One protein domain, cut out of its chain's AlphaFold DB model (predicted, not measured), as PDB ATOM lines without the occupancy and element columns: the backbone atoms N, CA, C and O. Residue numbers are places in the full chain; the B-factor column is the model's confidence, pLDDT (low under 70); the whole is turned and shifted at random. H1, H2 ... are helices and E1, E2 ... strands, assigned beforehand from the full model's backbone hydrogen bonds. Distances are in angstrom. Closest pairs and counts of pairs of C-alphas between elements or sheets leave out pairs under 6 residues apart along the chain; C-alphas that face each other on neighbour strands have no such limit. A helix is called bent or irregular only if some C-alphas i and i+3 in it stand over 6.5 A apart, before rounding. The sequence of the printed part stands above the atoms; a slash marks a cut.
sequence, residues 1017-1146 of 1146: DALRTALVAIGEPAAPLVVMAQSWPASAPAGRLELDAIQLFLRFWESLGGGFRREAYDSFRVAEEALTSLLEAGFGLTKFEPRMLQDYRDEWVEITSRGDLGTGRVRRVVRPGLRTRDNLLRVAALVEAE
ATOM      1  N   ASP A1017     188.950 166.240 174.979       94.19
ATOM      2  CA  ASP A1017     188.658 166.073 173.549       94.19
ATOM      3  C   ASP A1017     188.727 164.609 173.094       94.19
ATOM      4  O   ASP A1017     187.939 164.194 172.239       94.19
ATOM      5  N   ALA A1018     189.620 163.812 173.695       96.19
ATOM      6  CA  ALA A1018     189.729 162.380 173.421       96.19
ATOM      7  C   ALA A1018     188.462 161.644 173.881       96.19
ATOM      8  O   ALA A1018     187.891 160.868 173.116       96.19
ATOM      9  N   LEU A1019     187.969 161.957 175.086       97.19
ATOM     10  CA  LEU A1019     186.715 161.412 175.604       97.19
ATOM     11  C   LEU A1019     185.524 161.812 174.730       97.19
ATOM     12  O   LEU A1019     184.746 160.950 174.333       97.19
ATOM     13  N   ARG A1020     185.392 163.098 174.381       96.31
ATOM     14  CA  ARG A1020     184.292 163.568 173.526       96.31
ATOM     15  C   ARG A1020     184.295 162.853 172.175       96.31
ATOM     16  O   ARG A1020     183.244 162.416 171.720       96.31
ATOM     17  N   THR A1021     185.467 162.705 171.561       96.38
ATOM     18  CA  THR A1021     185.627 161.977 170.292       96.38
ATOM     19  C   THR A1021     185.204 160.516 170.430       96.38
ATOM     20  O   THR A1021     184.443 160.023 169.601       96.38
ATOM     21  N   ALA A1022     185.632 159.843 171.502       96.50
ATOM     22  CA  ALA A1022     185.274 158.451 171.761       96.50
ATOM     23  C   ALA A1022     183.765 158.263 172.002       96.50
ATOM     24  O   ALA A1022     183.172 157.327 171.470       96.50
ATOM     25  N   LEU A1023     183.125 159.173 172.743       96.19
ATOM     26  CA  LEU A1023     181.678 159.140 172.978       96.19
ATOM     27  C   LEU A1023     180.879 159.394 171.692       96.19
ATOM     28  O   LEU A1023     179.904 158.699 171.435       96.19
ATOM     29  N   VAL A1024     181.306 160.340 170.849       95.62
ATOM     30  CA  VAL A1024     180.654 160.591 169.551       95.62
ATOM     31  C   VAL A1024     180.775 159.377 168.626       95.62
ATOM     32  O   VAL A1024     179.806 159.032 167.955       95.62
ATOM     33  N   ALA A1025     181.921 158.691 168.626       94.69
ATOM     34  CA  ALA A1025     182.135 157.489 167.818       94.69
ATOM     35  C   ALA A1025     181.239 156.302 168.226       94.69
ATOM     36  O   ALA A1025     180.980 155.427 167.403       94.69
ATOM     37  N   ILE A1026     180.749 156.270 169.471       94.62
ATOM     38  CA  ILE A1026     179.789 155.261 169.944       94.62
ATOM     39  C   ILE A1026     178.381 155.490 169.358       94.62
ATOM     40  O   ILE A1026     177.644 154.528 169.152       94.62
ATOM     41  N   GLY A1027     178.009 156.738 169.059       93.69
ATOM     42  CA  GLY A1027     176.707 157.094 168.488       93.69
ATOM     43  C   GLY A1027     175.582 157.207 169.524       93.69
ATOM     44  O   GLY A1027     175.804 157.633 170.658       93.69
ATOM     45  N   GLU A1028     174.361 156.834 169.125       93.06
ATOM     46  CA  GLU A1028     173.120 156.952 169.919       93.06
ATOM     47  C   GLU A1028     173.239 156.491 171.388       93.06
ATOM     48  O   GLU A1028     172.847 157.255 172.273       93.06
ATOM     49  N   PRO A1029     173.854 155.331 171.716       93.00
ATOM     50  CA  PRO A1029     173.966 154.882 173.109       93.00
ATOM     51  C   PRO A1029     174.715 155.860 174.027       93.00
ATOM     52  O   PRO A1029     174.472 155.895 175.232       93.00
ATOM     53  N   ALA A1030     175.629 156.659 173.469       94.81
ATOM     54  CA  ALA A1030     176.413 157.649 174.198       94.81
ATOM     55  C   ALA A1030     175.866 159.079 174.060       94.81
ATOM     56  O   ALA A1030     176.428 159.990 174.672       94.81
ATOM     57  N   ALA A1031     174.772 159.309 173.323       93.56
ATOM     58  CA  ALA A1031     174.216 160.647 173.113       93.56
ATOM     59  C   ALA A1031     173.950 161.419 174.427       93.56
ATOM     60  O   ALA A1031     174.362 162.580 174.514       93.56
ATOM     61  N   PRO A1032     173.394 160.809 175.501       94.56
ATOM     62  CA  PRO A1032     173.231 161.500 176.785       94.56
ATOM     63  C   PRO A1032     174.562 161.934 177.421       94.56
ATOM     64  O   PRO A1032     174.647 162.994 178.038       94.56
ATOM     65  N   LEU A1033     175.619 161.135 177.244       96.06
ATOM     66  CA  LEU A1033     176.960 161.421 177.764       96.06
ATOM     67  C   LEU A1033     177.634 162.542 176.967       96.06
ATOM     68  O   LEU A1033     178.323 163.379 177.546       96.06
ATOM     69  N   VAL A1034     177.399 162.592 175.652       95.88
ATOM     70  CA  VAL A1034     177.863 163.684 174.786       95.88
ATOM     71  C   VAL A1034     177.214 165.005 175.197       95.88
ATOM     72  O   VAL A1034     177.931 165.985 175.389       95.88
ATOM     73  N   VAL A1035     175.891 165.029 175.396       94.00
ATOM     74  CA  VAL A1035     175.163 166.225 175.870       94.00
ATOM     75  C   VAL A1035     175.705 166.685 177.222       94.00
ATOM     76  O   VAL A1035     175.965 167.869 177.433       94.00
ATOM     77  N   MET A1036     175.949 165.741 178.129       94.88
ATOM     78  CA  MET A1036     176.516 166.054 179.431       94.88
ATOM     79  C   MET A1036     177.924 166.656 179.315       94.88
ATOM     80  O   MET A1036     178.174 167.711 179.895       94.88
ATOM     81  N   ALA A1037     178.820 166.064 178.521       93.81
ATOM     82  CA  ALA A1037     180.157 166.609 178.282       93.81
ATOM     83  C   ALA A1037     180.117 168.000 177.618       93.81
ATOM     84  O   ALA A1037     180.927 168.865 177.944       93.81
ATOM     85  N   GLN A1038     179.151 168.263 176.730       91.81
ATOM     86  CA  GLN A1038     178.971 169.572 176.089       91.81
ATOM     87  C   GLN A1038     178.595 170.690 177.073       91.81
ATOM     88  O   GLN A1038     178.881 171.851 176.791       91.81
ATOM     89  N   SER A1039     178.013 170.358 178.230       91.88
ATOM     90  CA  SER A1039     177.657 171.339 179.268       91.88
ATOM     91  C   SER A1039     178.830 171.766 180.165       91.88
ATOM     92  O   SER A1039     178.758 172.790 180.844       91.88
ATOM     93  N   TRP A1040     179.950 171.036 180.138       94.00
ATOM     94  CA  TRP A1040     181.095 171.266 181.031       94.00
ATOM     95  C   TRP A1040     181.718 172.663 180.958       94.00
ATOM     96  O   TRP A1040     182.075 173.189 182.016       94.00
ATOM     97  N   PRO A1041     181.833 173.313 179.783       90.00
ATOM     98  CA  PRO A1041     182.328 174.681 179.723       90.00
ATOM     99  C   PRO A1041     181.539 175.646 180.619       90.00
ATOM    100  O   PRO A1041     182.143 176.501 181.260       90.00
ATOM    101  N   ALA A1042     180.215 175.483 180.729       84.19
ATOM    102  CA  ALA A1042     179.371 176.305 181.601       84.19
ATOM    103  C   ALA A1042     179.566 175.983 183.095       84.19
ATOM    104  O   ALA A1042     179.430 176.857 183.952       84.19
ATOM    105  N   SER A1043     179.938 174.745 183.423       87.12
ATOM    106  CA  SER A1043     180.205 174.306 184.797       87.12
ATOM    107  C   SER A1043     181.586 174.689 185.327       87.12
ATOM    108  O   SER A1043     181.764 174.796 186.545       87.12
ATOM    109  N   ALA A1044     182.551 174.925 184.438       86.75
ATOM    110  CA  ALA A1044     183.909 175.340 184.780       86.75
ATOM    111  C   ALA A1044     183.981 176.627 185.618       86.75
ATOM    112  O   ALA A1044     184.529 176.566 186.722       86.75
ATOM    113  N   PRO A1045     183.401 177.769 185.194       75.81
ATOM    114  CA  PRO A1045     183.423 178.993 185.997       75.81
ATOM    115  C   PRO A1045     182.636 178.860 187.309       75.81
ATOM    116  O   PRO A1045     182.910 179.585 188.260       75.81
ATOM    117  N   ALA A1046     181.693 177.916 187.391       82.06
ATOM    118  CA  ALA A1046     180.942 177.626 188.612       82.06
ATOM    119  C   ALA A1046     181.701 176.716 189.602       82.06
ATOM    120  O   ALA A1046     181.167 176.408 190.664       82.06
ATOM    121  N   GLY A1047     182.907 176.242 189.259       85.69
ATOM    122  CA  GLY A1047     183.681 175.326 190.104       85.69
ATOM    123  C   GLY A1047     183.053 173.935 190.253       85.69
ATOM    124  O   GLY A1047     183.335 173.240 191.224       85.69
ATOM    125  N   ARG A1048     182.187 173.518 189.315       92.31
ATOM    126  CA  ARG A1048     181.427 172.250 189.388       92.31
ATOM    127  C   ARG A1048     182.001 171.114 188.539       92.31
ATOM    128  O   ARG A1048     181.452 170.019 188.548       92.31
ATOM    129  N   LEU A1049     183.115 171.340 187.841       92.75
ATOM    130  CA  LEU A1049     183.677 170.357 186.905       92.75
ATOM    131  C   LEU A1049     184.001 168.996 187.532       92.75
ATOM    132  O   LEU A1049     183.732 167.984 186.900       92.75
ATOM    133  N   GLU A1050     184.552 168.949 188.750       94.81
ATOM    134  CA  GLU A1050     184.847 167.664 189.413       94.81
ATOM    135  C   GLU A1050     183.559 166.867 189.672       94.81
ATOM    136  O   GLU A1050     183.511 165.662 189.430       94.81
ATOM    137  N   LEU A1051     182.493 167.546 190.112       95.06
ATOM    138  CA  LEU A1051     181.194 166.919 190.346       95.06
ATOM    139  C   LEU A1051     180.597 166.385 189.040       95.06
ATOM    140  O   LEU A1051     180.137 165.244 189.002       95.06
ATOM    141  N   ASP A1052     180.650 167.174 187.968       95.31
ATOM    142  CA  ASP A1052     180.143 166.763 186.658       95.31
ATOM    143  C   ASP A1052     180.974 165.623 186.053       95.31
ATOM    144  O   ASP A1052     180.415 164.731 185.417       95.31
ATOM    145  N   ALA A1053     182.285 165.577 186.307       96.50
ATOM    146  CA  ALA A1053     183.143 164.455 185.930       96.50
ATOM    147  C   ALA A1053     182.753 163.158 186.651       96.50
ATOM    148  O   ALA A1053     182.651 162.104 186.018       96.50
ATOM    149  N   ILE A1054     182.463 163.232 187.955       97.31
ATOM    150  CA  ILE A1054     181.970 162.088 188.736       97.31
ATOM    151  C   ILE A1054     180.598 161.630 188.223       97.31
ATOM    152  O   ILE A1054     180.369 160.434 188.047       97.31
ATOM    153  N   GLN A1055     179.689 162.564 187.947       97.06
ATOM    154  CA  GLN A1055     178.369 162.243 187.406       97.06
ATOM    155  C   GLN A1055     178.472 161.616 186.006       97.06
ATOM    156  O   GLN A1055     177.780 160.636 185.727       97.06
ATOM    157  N   LEU A1056     179.382 162.103 185.152       97.06
ATOM    158  CA  LEU A1056     179.622 161.529 183.826       97.06
ATOM    159  C   LEU A1056     180.142 160.097 183.956       97.06
ATOM    160  O   LEU A1056     179.701 159.225 183.215       97.06
ATOM    161  N   PHE A1057     181.021 159.837 184.927       97.62
ATOM    162  CA  PHE A1057     181.490 158.488 185.226       97.62
ATOM    163  C   PHE A1057     180.356 157.552 185.650       97.62
ATOM    164  O   PHE A1057     180.249 156.450 185.117       97.62
ATOM    165  N   LEU A1058     179.486 157.977 186.569       96.62
ATOM    166  CA  LEU A1058     178.337 157.170 186.991       96.62
ATOM    167  C   LEU A1058     177.424 156.845 185.801       96.62
ATOM    168  O   LEU A1058     177.126 155.676 185.550       96.62
ATOM    169  N   ARG A1059     177.067 157.868 185.014       96.06
ATOM    170  CA  ARG A1059     176.222 157.720 183.823       96.06
ATOM    171  C   ARG A1059     176.866 156.867 182.739       96.06
ATOM    172  O   ARG A1059     176.166 156.101 182.092       96.06
ATOM    173  N   PHE A1060     178.182 156.948 182.562       96.31
ATOM    174  CA  PHE A1060     178.909 156.132 181.591       96.31
ATOM    175  C   PHE A1060     178.667 154.636 181.829       96.31
ATOM    176  O   PHE A1060     178.316 153.907 180.903       96.31
ATOM    177  N   TRP A1061     178.775 154.181 183.078       94.56
ATOM    178  CA  TRP A1061     178.556 152.774 183.420       94.56
ATOM    179  C   TRP A1061     177.080 152.374 183.426       94.56
ATOM    180  O   TRP A1061     176.766 151.244 183.052       94.56
ATOM    181  N   GLU A1062     176.176 153.282 183.794       91.69
ATOM    182  CA  GLU A1062     174.729 153.048 183.703       91.69
ATOM    183  C   GLU A1062     174.264 152.889 182.250       91.69
ATOM    184  O   GLU A1062     173.532 151.952 181.935       91.69
ATOM    185  N   SER A1063     174.707 153.780 181.358       89.81
ATOM    186  CA  SER A1063     174.282 153.806 179.957       89.81
ATOM    187  C   SER A1063     175.001 152.764 179.096       89.81
ATOM    188  O   SER A1063     174.374 152.170 178.222       89.81
ATOM    189  N   LEU A1064     176.295 152.509 179.333       87.94
ATOM    190  CA  LEU A1064     177.128 151.683 178.445       87.94
ATOM    191  C   LEU A1064     177.653 150.377 179.081       87.94
ATOM    192  O   LEU A1064     178.159 149.506 178.372       87.94
ATOM    193  N   GLY A1065     177.545 150.187 180.400       71.06
ATOM    194  CA  GLY A1065     178.277 149.128 181.115       71.06
ATOM    195  C   GLY A1065     177.721 147.699 180.992       71.06
ATOM    196  O   GLY A1065     178.462 146.728 181.185       71.06
ATOM    197  N   GLY A1066     176.429 147.540 180.686       75.75
ATOM    198  CA  GLY A1066     175.736 146.245 180.704       75.75
ATOM    199  C   GLY A1066     175.739 145.496 179.368       75.75
ATOM    200  O   GLY A1066     176.497 144.541 179.186       75.75
ATOM    201  N   GLY A1067     174.834 145.893 178.468       76.25
ATOM    202  CA  GLY A1067     174.646 145.272 177.149       76.25
ATOM    203  C   GLY A1067     175.678 145.743 176.125       76.25
ATOM    204  O   GLY A1067     176.362 144.924 175.516       76.25
ATOM    205  N   PHE A1068     175.885 147.059 176.039       83.94
ATOM    206  CA  PHE A1068     176.776 147.672 175.052       83.94
ATOM    207  C   PHE A1068     178.229 147.189 175.172       83.94
ATOM    208  O   PHE A1068     178.859 146.862 174.169       83.94
ATOM    209  N   ARG A1069     178.741 147.023 176.401       82.69
ATOM    210  CA  ARG A1069     180.076 146.452 176.654       82.69
ATOM    211  C   ARG A1069     180.301 145.089 175.982       82.69
ATOM    212  O   ARG A1069     181.442 144.758 175.682       82.69
ATOM    213  N   ARG A1070     179.254 144.280 175.771       83.69
ATOM    214  CA  ARG A1070     179.368 142.972 175.094       83.69
ATOM    215  C   ARG A1070     179.272 143.089 173.575       83.69
ATOM    216  O   ARG A1070     179.943 142.338 172.882       83.69
ATOM    217  N   GLU A1071     178.439 144.001 173.085       88.06
ATOM    218  CA  GLU A1071     178.152 144.175 171.655       88.06
ATOM    219  C   GLU A1071     179.249 144.965 170.927       88.06
ATOM    220  O   GLU A1071     179.603 144.631 169.801       88.06
ATOM    221  N   ALA A1072     179.824 145.973 171.586       90.31
ATOM    222  CA  ALA A1072     180.799 146.899 171.011       90.31
ATOM    223  C   ALA A1072     181.979 147.138 171.972       90.31
ATOM    224  O   ALA A1072     182.272 148.267 172.379       90.31
ATOM    225  N   TYR A1073     182.652 146.048 172.357       90.75
ATOM    226  CA  TYR A1073     183.707 146.053 173.376       90.75
ATOM    227  C   TYR A1073     184.861 147.021 173.071       90.75
ATOM    228  O   TYR A1073     185.305 147.734 173.968       90.75
ATOM    229  N   ASP A1074     185.324 147.091 171.819       93.56
ATOM    230  CA  ASP A1074     186.450 147.958 171.450       93.56
ATOM    231  C   ASP A1074     186.109 149.445 171.596       93.56
ATOM    232  O   ASP A1074     186.869 150.191 172.215       93.56
ATOM    233  N   SER A1075     184.938 149.870 171.112       92.94
ATOM    234  CA  SER A1075     184.470 151.256 171.252       92.94
ATOM    235  C   SER A1075     184.247 151.630 172.717       92.94
ATOM    236  O   SER A1075     184.637 152.715 173.147       92.94
ATOM    237  N   PHE A1076     183.675 150.710 173.502       94.31
ATOM    238  CA  PHE A1076     183.527 150.878 174.945       94.31
ATOM    239  C   PHE A1076     184.887 151.073 175.629       94.31
ATOM    240  O   PHE A1076     185.050 152.014 176.403       94.31
ATOM    241  N   ARG A1077     185.869 150.219 175.316       95.06
ATOM    242  CA  ARG A1077     187.209 150.258 175.912       95.06
ATOM    243  C   ARG A1077     187.934 151.567 175.605       95.06
ATOM    244  O   ARG A1077     188.508 152.158 176.510       95.06
ATOM    245  N   VAL A1078     187.861 152.057 174.366       96.00
ATOM    246  CA  VAL A1078     188.467 153.348 173.985       96.00
ATOM    247  C   VAL A1078     187.848 154.506 174.775       96.00
ATOM    248  O   VAL A1078     188.570 155.366 175.281       96.00
ATOM    249  N   ALA A1079     186.520 154.527 174.929       96.06
ATOM    250  CA  ALA A1079     185.851 155.560 175.718       96.06
ATOM    251  C   ALA A1079     186.153 155.440 177.223       96.06
ATOM    252  O   ALA A1079     186.357 156.455 177.887       96.06
ATOM    253  N   GLU A1080     186.242 154.216 177.752       96.25
ATOM    254  CA  GLU A1080     186.631 153.948 179.140       96.25
ATOM    255  C   GLU A1080     188.066 154.418 179.431       96.25
ATOM    256  O   GLU A1080     188.308 155.072 180.449       96.25
ATOM    257  N   GLU A1081     189.016 154.118 178.542       97.12
ATOM    258  CA  GLU A1081     190.415 154.551 178.648       97.12
ATOM    259  C   GLU A1081     190.518 156.084 178.631       97.12
ATOM    260  O   GLU A1081     191.209 156.668 179.473       97.12
ATOM    261  N   ALA A1082     189.778 156.751 177.739       97.31
ATOM    262  CA  ALA A1082     189.740 158.210 177.667       97.31
ATOM    263  C   ALA A1082     189.119 158.845 178.923       97.31
ATOM    264  O   ALA A1082     189.668 159.808 179.459       97.31
ATOM    265  N   LEU A1083     188.012 158.287 179.429       97.44
ATOM    266  CA  LEU A1083     187.359 158.750 180.656       97.44
ATOM    267  C   LEU A1083     188.270 158.570 181.873       97.44
ATOM    268  O   LEU A1083     188.416 159.487 182.675       97.44
ATOM    269  N   THR A1084     188.912 157.409 181.996       97.44
ATOM    270  CA  THR A1084     189.818 157.115 183.115       97.44
ATOM    271  C   THR A1084     191.032 158.044 183.091       97.44
ATOM    272  O   THR A1084     191.376 158.622 184.119       97.44
ATOM    273  N   SER A1085     191.624 158.262 181.912       97.44
ATOM    274  CA  SER A1085     192.756 159.185 181.741       97.44
ATOM    275  C   SER A1085     192.375 160.624 182.100       97.44
ATOM    276  O   SER A1085     193.134 161.320 182.773       97.44
ATOM    277  N   LEU A1086     191.176 161.066 181.703       97.31
ATOM    278  CA  LEU A1086     190.640 162.378 182.070       97.31
ATOM    279  C   LEU A1086     190.432 162.515 183.583       97.31
ATOM    280  O   LEU A1086     190.809 163.534 184.162       97.31
ATOM    281  N   LEU A1087     189.855 161.504 184.234       97.50
ATOM    282  CA  LEU A1087     189.617 161.511 185.679       97.50
ATOM    283  C   LEU A1087     190.934 161.575 186.461       97.50
ATOM    284  O   LEU A1087     191.065 162.370 187.394       97.50
ATOM    285  N   GLU A1088     191.940 160.809 186.046       97.44
ATOM    286  CA  GLU A1088     193.227 160.735 186.735       97.44
ATOM    287  C   GLU A1088     194.088 161.991 186.527       97.44
ATOM    288  O   GLU A1088     194.623 162.556 187.494       97.44
ATOM    289  N   ALA A1089     194.221 162.441 185.276       96.06
ATOM    290  CA  ALA A1089     195.057 163.584 184.922       96.06
ATOM    291  C   ALA A1089     194.376 164.923 185.238       96.06
ATOM    292  O   ALA A1089     195.030 165.832 185.746       96.06
ATOM    293  N   GLY A1090     193.075 165.040 184.957       93.00
ATOM    294  CA  GLY A1090     192.313 166.278 185.124       93.00
ATOM    295  C   GLY A1090     191.794 166.512 186.539       93.00
ATOM    296  O   GLY A1090     191.744 167.658 186.974       93.00
ATOM    297  N   PHE A1091     191.446 165.446 187.269       95.88
ATOM    298  CA  PHE A1091     190.762 165.560 188.566       95.88
ATOM    299  C   PHE A1091     191.445 164.797 189.708       95.88
ATOM    300  O   PHE A1091     190.995 164.865 190.847       95.88
ATOM    301  N   GLY A1092     192.534 164.065 189.441       96.69
ATOM    302  CA  GLY A1092     193.202 163.254 190.462       96.69
ATOM    303  C   GLY A1092     192.327 162.117 191.005       96.69
ATOM    304  O   GLY A1092     192.501 161.709 192.155       96.69
ATOM    305  N   LEU A1093     191.384 161.630 190.195       97.88
ATOM    306  CA  LEU A1093     190.471 160.541 190.521       97.88
ATOM    307  C   LEU A1093     190.942 159.249 189.848       97.88
ATOM    308  O   LEU A1093     191.010 159.159 188.626       97.88
ATOM    309  N   THR A1094     191.251 158.236 190.649       97.81
ATOM    310  CA  THR A1094     191.751 156.940 190.189       97.81
ATOM    311  C   THR A1094     190.657 155.882 190.288       97.81
ATOM    312  O   THR A1094     190.009 155.726 191.328       97.81
ATOM    313  N   LYS A1095     190.482 155.120 189.206       97.00
ATOM    314  CA  LYS A1095     189.590 153.957 189.140       97.00
ATOM    315  C   LYS A1095     190.134 152.802 189.991       97.00
ATOM    316  O   LYS A1095     191.332 152.525 189.946       97.00
ATOM    317  N   PHE A1096     189.274 152.096 190.727       96.94
ATOM    318  CA  PHE A1096     189.634 150.839 191.396       96.94
ATOM    319  C   PHE A1096     188.603 149.731 191.150       96.94
ATOM    320  O   PHE A1096     187.404 149.980 191.017       96.94
ATOM    321  N   GLU A1097     189.091 148.491 191.093       96.56
ATOM    322  CA  GLU A1097     188.308 147.288 190.802       96.56
ATOM    323  C   GLU A1097     188.614 146.214 191.861       96.56
ATOM    324  O   GLU A1097     189.697 145.619 191.827       96.56
ATOM    325  N   PRO A1098     187.718 145.985 192.838       95.88
ATOM    326  CA  PRO A1098     187.948 145.005 193.898       95.88
ATOM    327  C   PRO A1098     187.886 143.568 193.364       95.88
ATOM    328  O   PRO A1098     187.042 143.244 192.526       95.88
ATOM    329  N   ARG A1099     188.769 142.693 193.866       95.62
ATOM    330  CA  ARG A1099     188.759 141.251 193.552       95.62
ATOM    331  C   ARG A1099     188.115 140.439 194.672       95.62
ATOM    332  O   ARG A1099     187.471 139.424 194.408       95.62
ATOM    333  N   MET A1100     188.261 140.897 195.911       94.56
ATOM    334  CA  MET A1100     187.571 140.391 197.093       94.56
ATOM    335  C   MET A1100     186.931 141.553 197.857       94.56
ATOM    336  O   MET A1100     187.447 142.669 197.830       94.56
ATOM    337  N   LEU A1101     185.821 141.298 198.556       90.31
ATOM    338  CA  LEU A1101     185.135 142.325 199.355       90.31
ATOM    339  C   LEU A1101     186.052 142.912 200.441       90.31
ATOM    340  O   LEU A1101     186.033 144.110 200.684       90.31
ATOM    341  N   GLN A1102     186.924 142.075 201.009       91.62
ATOM    342  CA  GLN A1102     187.895 142.432 202.049       91.62
ATOM    343  C   GLN A1102     189.116 143.232 201.563       91.62
ATOM    344  O   GLN A1102     189.928 143.654 202.385       91.62
ATOM    345  N   ASP A1103     189.285 143.427 200.248       90.38
ATOM    346  CA  ASP A1103     190.409 144.211 199.707       90.38
ATOM    347  C   ASP A1103     190.289 145.705 200.071       90.38
ATOM    348  O   ASP A1103     191.277 146.441 200.051       90.38
ATOM    349  N   TYR A1104     189.073 146.155 200.391       92.50
ATOM    350  CA  TYR A1104     188.740 147.534 200.727       92.50
ATOM    351  C   TYR A1104     187.806 147.569 201.942       92.50
ATOM    352  O   TYR A1104     187.334 146.538 202.410       92.50
ATOM    353  N   ARG A1105     187.564 148.765 202.487       92.12
ATOM    354  CA  ARG A1105     186.591 148.931 203.576       92.12
ATOM    355  C   ARG A1105     185.175 148.706 203.049       92.12
ATOM    356  O   ARG A1105     184.922 148.996 201.882       92.12
ATOM    357  N   ASP A1106     184.263 148.265 203.907       90.69
ATOM    358  CA  ASP A1106     182.890 147.924 203.516       90.69
ATOM    359  C   ASP A1106     182.187 149.070 202.770       90.69
ATOM    360  O   ASP A1106     181.490 148.835 201.787       90.69
ATOM    361  N   GLU A1107     182.431 150.331 203.145       94.56
ATOM    362  CA  GLU A1107     181.825 151.487 202.476       94.56
ATOM    363  C   GLU A1107     182.326 151.731 201.038       94.56
ATOM    364  O   GLU A1107     181.742 152.528 200.307       94.56
ATOM    365  N   TRP A1108     183.396 151.054 200.609       96.50
ATOM    366  CA  TRP A1108     183.981 151.186 199.270       96.50
ATOM    367  C   TRP A1108     183.339 150.262 198.243       96.50
ATOM    368  O   TRP A1108     183.610 150.416 197.047       96.50
ATOM    369  N   VAL A1109     182.524 149.301 198.683       96.12
ATOM    370  CA  VAL A1109     181.951 148.270 197.823       96.12
ATOM    371  C   VAL A1109     180.454 148.119 198.094       96.12
ATOM    372  O   VAL A1109     180.024 147.774 199.185       96.12
ATOM    373  N   GLU A1110     179.647 148.340 197.062       95.12
ATOM    374  CA  GLU A1110     178.204 148.120 197.048       95.12
ATOM    375  C   GLU A1110     177.898 146.787 196.351       95.12
ATOM    376  O   GLU A1110     178.371 146.532 195.243       95.12
ATOM    377  N   ILE A1111     177.085 145.933 196.975       93.62
ATOM    378  CA  ILE A1111     176.752 144.599 196.450       93.62
ATOM    379  C   ILE A1111     175.346 144.627 195.835       93.62
ATOM    380  O   ILE A1111     174.379 144.977 196.511       93.62
ATOM    381  N   THR A1112     175.204 144.245 194.561       89.62
ATOM    382  CA  THR A1112     173.907 144.266 193.843       89.62
ATOM    383  C   THR A1112     173.035 143.043 194.107       89.62
ATOM    384  O   THR A1112     171.808 143.130 194.032       89.62
ATOM    385  N   SER A1113     173.635 141.894 194.414       80.44
ATOM    386  CA  SER A1113     172.937 140.624 194.626       80.44
ATOM    387  C   SER A1113     172.750 140.323 196.117       80.44
ATOM    388  O   SER A1113     173.727 140.124 196.830       80.44
ATOM    389  N   ARG A1114     171.495 140.218 196.585       66.69
ATOM    390  CA  ARG A1114     171.127 139.872 197.982       66.69
ATOM    391  C   ARG A1114     171.289 138.378 198.343       66.69
ATOM    392  O   ARG A1114     170.558 137.882 199.194       66.69
ATOM    393  N   GLY A1115     172.166 137.641 197.664       70.56
ATOM    394  CA  GLY A1115     172.441 136.242 198.017       70.56
ATOM    395  C   GLY A1115     173.276 136.135 199.296       70.56
ATOM    396  O   GLY A1115     173.992 137.079 199.631       70.56
ATOM    397  N   ASP A1116     173.198 134.998 199.994       71.94
ATOM    398  CA  ASP A1116     174.113 134.693 201.099       71.94
ATOM    399  C   ASP A1116     175.556 134.695 200.569       71.94
ATOM    400  O   ASP A1116     175.896 133.925 199.671       71.94
ATOM    401  N   LEU A1117     176.389 135.593 201.100       74.25
ATOM    402  CA  LEU A1117     177.790 135.766 200.711       74.25
ATOM    403  C   LEU A1117     178.614 134.592 201.252       74.25
ATOM    404  O   LEU A1117     178.998 134.591 202.422       74.25
ATOM    405  N   GLY A1118     178.868 133.578 200.425       72.62
ATOM    406  CA  GLY A1118     179.536 132.353 200.858       72.62
ATOM    407  C   GLY A1118     181.055 132.493 200.953       72.62
ATOM    408  O   GLY A1118     181.665 131.950 201.873       72.62
ATOM    409  N   THR A1119     181.679 133.211 200.012       83.06
ATOM    410  CA  THR A1119     183.150 133.297 199.903       83.06
ATOM    411  C   THR A1119     183.706 134.715 199.993       83.06
ATOM    412  O   THR A1119     184.896 134.885 200.254       83.06
ATOM    413  N   GLY A1120     182.876 135.736 199.762       85.12
ATOM    414  CA  GLY A1120     183.305 137.137 199.712       85.12
ATOM    415  C   GLY A1120     184.143 137.479 198.471       85.12
ATOM    416  O   GLY A1120     184.758 138.550 198.407       85.12
ATOM    417  N   ARG A1121     184.191 136.580 197.478       91.44
ATOM    418  CA  ARG A1121     184.882 136.793 196.203       91.44
ATOM    419  C   ARG A1121     184.008 137.638 195.280       91.44
ATOM    420  O   ARG A1121     182.822 137.367 195.124       91.44
ATOM    421  N   VAL A1122     184.598 138.634 194.618       91.75
ATOM    422  CA  VAL A1122     183.886 139.408 193.593       91.75
ATOM    423  C   VAL A1122     183.789 138.564 192.324       91.75
ATOM    424  O   VAL A1122     184.798 138.264 191.682       91.75
ATOM    425  N   ARG A1123     182.565 138.183 191.954       90.88
ATOM    426  CA  ARG A1123     182.259 137.472 190.710       90.88
ATOM    427  C   ARG A1123     182.394 138.397 189.510       90.88
ATOM    428  O   ARG A1123     182.959 138.018 188.485       90.88
ATOM    429  N   ARG A1124     181.848 139.609 189.630       90.38
ATOM    430  CA  ARG A1124     181.843 140.606 188.560       90.38
ATOM    431  C   ARG A1124     181.804 142.016 189.129       90.38
ATOM    432  O   ARG A1124     180.974 142.327 189.976       90.38
ATOM    433  N   VAL A1125     182.639 142.894 188.584       92.62
ATOM    434  CA  VAL A1125     182.517 144.339 188.800       92.62
ATOM    435  C   VAL A1125     181.494 144.886 187.802       92.62
ATOM    436  O   VAL A1125     181.713 144.833 186.587       92.62
ATOM    437  N   VAL A1126     180.357 145.357 188.312       92.62
ATOM    438  CA  VAL A1126     179.292 145.994 187.522       92.62
ATOM    439  C   VAL A1126     179.699 147.424 187.173       92.62
ATOM    440  O   VAL A1126     179.607 147.823 186.014       92.62
ATOM    441  N   ARG A1127     180.213 148.158 188.166       95.31
ATOM    442  CA  ARG A1127     180.783 149.502 188.033       95.31
ATOM    443  C   ARG A1127     182.040 149.591 188.905       95.31
ATOM    444  O   ARG A1127     181.965 149.249 190.084       95.31
ATOM    445  N   PRO A1128     183.176 150.058 188.382       96.75
ATOM    446  CA  PRO A1128     184.352 150.302 189.203       96.75
ATOM    447  C   PRO A1128     184.129 151.463 190.182       96.75
ATOM    448  O   PRO A1128     183.256 152.309 189.984       96.75
ATOM    449  N   GLY A1129     184.918 151.508 191.251       97.56
ATOM    450  CA  GLY A1129     184.899 152.621 192.196       97.56
ATOM    451  C   GLY A1129     185.853 153.744 191.785       97.56
ATOM    452  O   GLY A1129     186.762 153.535 190.977       97.56
ATOM    453  N   LEU A1130     185.666 154.932 192.366       98.19
ATOM    454  CA  LEU A1130     186.574 156.074 192.233       98.19
ATOM    455  C   LEU A1130     187.106 156.499 193.596       98.19
ATOM    456  O   LEU A1130     186.346 156.664 194.555       98.19
ATOM    457  N   ARG A1131     188.410 156.758 193.650       97.12
ATOM    458  CA  ARG A1131     189.098 157.316 194.816       97.12
ATOM    459  C   ARG A1131     189.990 158.486 194.419       97.12
ATOM    460  O   ARG A1131     190.433 158.555 193.279       97.12
ATOM    461  N   THR A1132     190.277 159.385 195.348       97.12
ATOM    462  CA  THR A1132     191.268 160.451 195.145       97.12
ATOM    463  C   THR A1132     192.700 159.909 195.254       97.12
ATOM    464  O   THR A1132     192.915 158.793 195.739       97.12
ATOM    465  N   ARG A1133     193.702 160.714 194.868       94.00
ATOM    466  CA  ARG A1133     195.134 160.409 195.097       94.00
ATOM    467  C   ARG A1133     195.476 160.176 196.573       94.00
ATOM    468  O   ARG A1133     196.312 159.331 196.870       94.00
ATOM    469  N   ASP A1134     194.766 160.846 197.479       95.38
ATOM    470  CA  ASP A1134     194.896 160.670 198.934       95.38
ATOM    471  C   ASP A1134     194.132 159.443 199.461       95.38
ATOM    472  O   ASP A1134     193.943 159.281 200.665       95.38
ATOM    473  N   ASN A1135     193.672 158.569 198.558       94.56
ATOM    474  CA  ASN A1135     192.932 157.354 198.872       94.56
ATOM    475  C   ASN A1135     191.612 157.622 199.623       94.56
ATOM    476  O   ASN A1135     191.197 156.820 200.460       94.56
ATOM    477  N   LEU A1136     190.938 158.739 199.325       96.00
ATOM    478  CA  LEU A1136     189.590 159.024 199.821       96.00
ATOM    479  C   LEU A1136     188.549 158.529 198.820       96.00
ATOM    480  O   LEU A1136     188.669 158.773 197.618       96.00
ATOM    481  N   LEU A1137     187.512 157.860 199.314       97.00
ATOM    482  CA  LEU A1137     186.431 157.350 198.480       97.00
ATOM    483  C   LEU A1137     185.595 158.500 197.901       97.00
ATOM    484  O   LEU A1137     185.149 159.385 198.632       97.00
ATOM    485  N   ARG A1138     185.349 158.461 196.588       97.12
ATOM    486  CA  ARG A1138     184.383 159.338 195.907       97.12
ATOM    487  C   ARG A1138     183.159 158.577 195.423       97.12
ATOM    488  O   ARG A1138     182.053 159.092 195.517       97.12
ATOM    489  N   VAL A1139     183.367 157.366 194.910       97.50
ATOM    490  CA  VAL A1139     182.307 156.485 194.411       97.50
ATOM    491  C   VAL A1139     182.647 155.050 194.791       97.50
ATOM    492  O   VAL A1139     183.737 154.578 194.461       97.50
ATOM    493  N   ALA A1140     181.724 154.351 195.450       97.56
ATOM    494  CA  ALA A1140     181.873 152.932 195.759       97.56
ATOM    495  C   ALA A1140     181.832 152.070 194.484       97.56
ATOM    496  O   ALA A1140     181.110 152.369 193.528       97.56
ATOM    497  N   ALA A1141     182.604 150.987 194.460       97.31
ATOM    498  CA  ALA A1141     182.519 149.993 193.397       97.31
ATOM    499  C   ALA A1141     181.214 149.202 193.541       97.31
ATOM    500  O   ALA A1141     180.891 148.755 194.633       97.31
ATOM    501  N   LEU A1142     180.483 149.000 192.450       95.62
ATOM    502  CA  LEU A1142     179.276 148.178 192.431       95.62
ATOM    503  C   LEU A1142     179.635 146.778 191.922       95.62
ATOM    504  O   LEU A1142     180.127 146.644 190.796       95.62
ATOM    505  N   VAL A1143     179.400 145.742 192.723       94.44
ATOM    506  CA  VAL A1143     179.853 144.374 192.436       94.44
ATOM    507  C   VAL A1143     178.770 143.318 192.646       94.44
ATOM    508  O   VAL A1143     177.868 143.463 193.465       94.44
ATOM    509  N   GLU A1144     178.915 142.212 191.926       91.94
ATOM    510  CA  GLU A1144     178.253 140.938 192.200       91.94
ATOM    511  C   GLU A1144     179.269 140.030 192.908       91.94
ATOM    512  O   GLU A1144     180.386 139.857 192.407       91.94
ATOM    513  N   ALA A1145     178.909 139.467 194.064       89.25
ATOM    514  CA  ALA A1145     179.793 138.652 194.903       89.25
ATOM    515  C   ALA A1145     179.240 137.228 195.116       89.25
ATOM    516  O   ALA A1145     178.030 137.021 195.026       89.25
ATOM    517  N   GLU A1146     180.144 136.269 195.359       85.12
ATOM    518  CA  GLU A1146     179.879 134.834 195.598       85.12
ATOM    519  C   GLU A1146     180.096 134.413 197.057       85.12
ATOM    520  O   GLU A1146     181.114 134.812 197.677       85.12
TER     521      GLU A1146
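Overview. This is residues 1017 to 1146 of the 1146 residues of an uncharacterized protein of Tautonia plasticadhaerens (UniProt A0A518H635). Four helices, H1, H2, H3 and H5, stand in an up-and-down bundle as a four-cornered ring, and two small three-stranded sheets lie beyond its H3 and H5 side, along the longest axis. The sheets are joined by strands that bend from one into the other, E3 into E4 and E5 into E6; short H4 lies near one end of H5. The printed part has 130 residues with five named helices followed by six named strands, a mixed class. The sheets run E1 E4 E5, antiparallel, and E2 E6 E3, mixed. The whole is compact, with a radius of gyration of the C-alphas of 15.4 A, and spans 46 by 36 by 20 A.

Along the chain. H1, residues 1017 to 1026, begins with C-alpha 1017 at (188.658, 166.073, 173.549) and is 14.4 A long. H2, residues 1028 to 1043, is 23.9 A long and irregular: C-alphas 1029 and 1032 are 7.6 A apart. H3, residues 1049 to 1064, is 21.5 A long; H4 is residues 1068 to 1071. H5, residues 1073 to 1091, is 25.7 A long and ends with C-alpha 1091 at (190.762, 165.560, 188.566). The strands are E1, 1093 to 1096; E2, 1109 to 1111; E3, 1122 to 1127, 11.9 A long; E4, 1129 to 1132; E5, 1137 to 1139; and E6, 1141 to 1145, 11.8 A long, ending with C-alpha 1145 at (179.793, 138.652, 194.903).

Arrangement. With residues 1030 to 1037 alone, H2 touches H1 in a hairpin, closest at the C-alphas of Leu 1023 and Ala 1030, 5.6 A. H2 and H3 form another hairpin, opposite ways at a shallow tilt of 4 degrees, with Ser 1043 and Leu 1049 closest at 5.7 A between C-alphas. H5 touches H1, closest at the C-alphas of Leu 1019 and Ala 1082, 4.9 A, and H3, closest at those of Glu 1050 and Phe 1091, 6.3 A. H1 and H3 are apart, as are H2 and H5. H3 and the sheet E1 E4 E5 make two layers, a helix on one face of a sheet; H5 is on this sheet too, over none of its strands. Within hydrogen-bond range are N 1094 and O 1131 of E1 and E4, 2.8 A; N 1130 and O 1139 of the hairpin E4 and E5, 2.9 A; N 1110 and O 1141 of parallel E2 and E6, 2.8 A; and N 1126 and O 1142 of antiparallel E6 and E3, 2.8 A. Every O i to N i+4 pair is within range in H1, H3 and H5, and 7 of 12 in H2; H4 is too short for such a pair.

Size, cuts and confidence. The C-alphas farthest apart, of Pro 1045 and Gly 1118, are 49.1 A apart. The printed part has no cut. The link from E1 to E2, residues 1097 to 1108, is long. Mean pLDDT of the printed part is 92.2; residue 1114 is under 70.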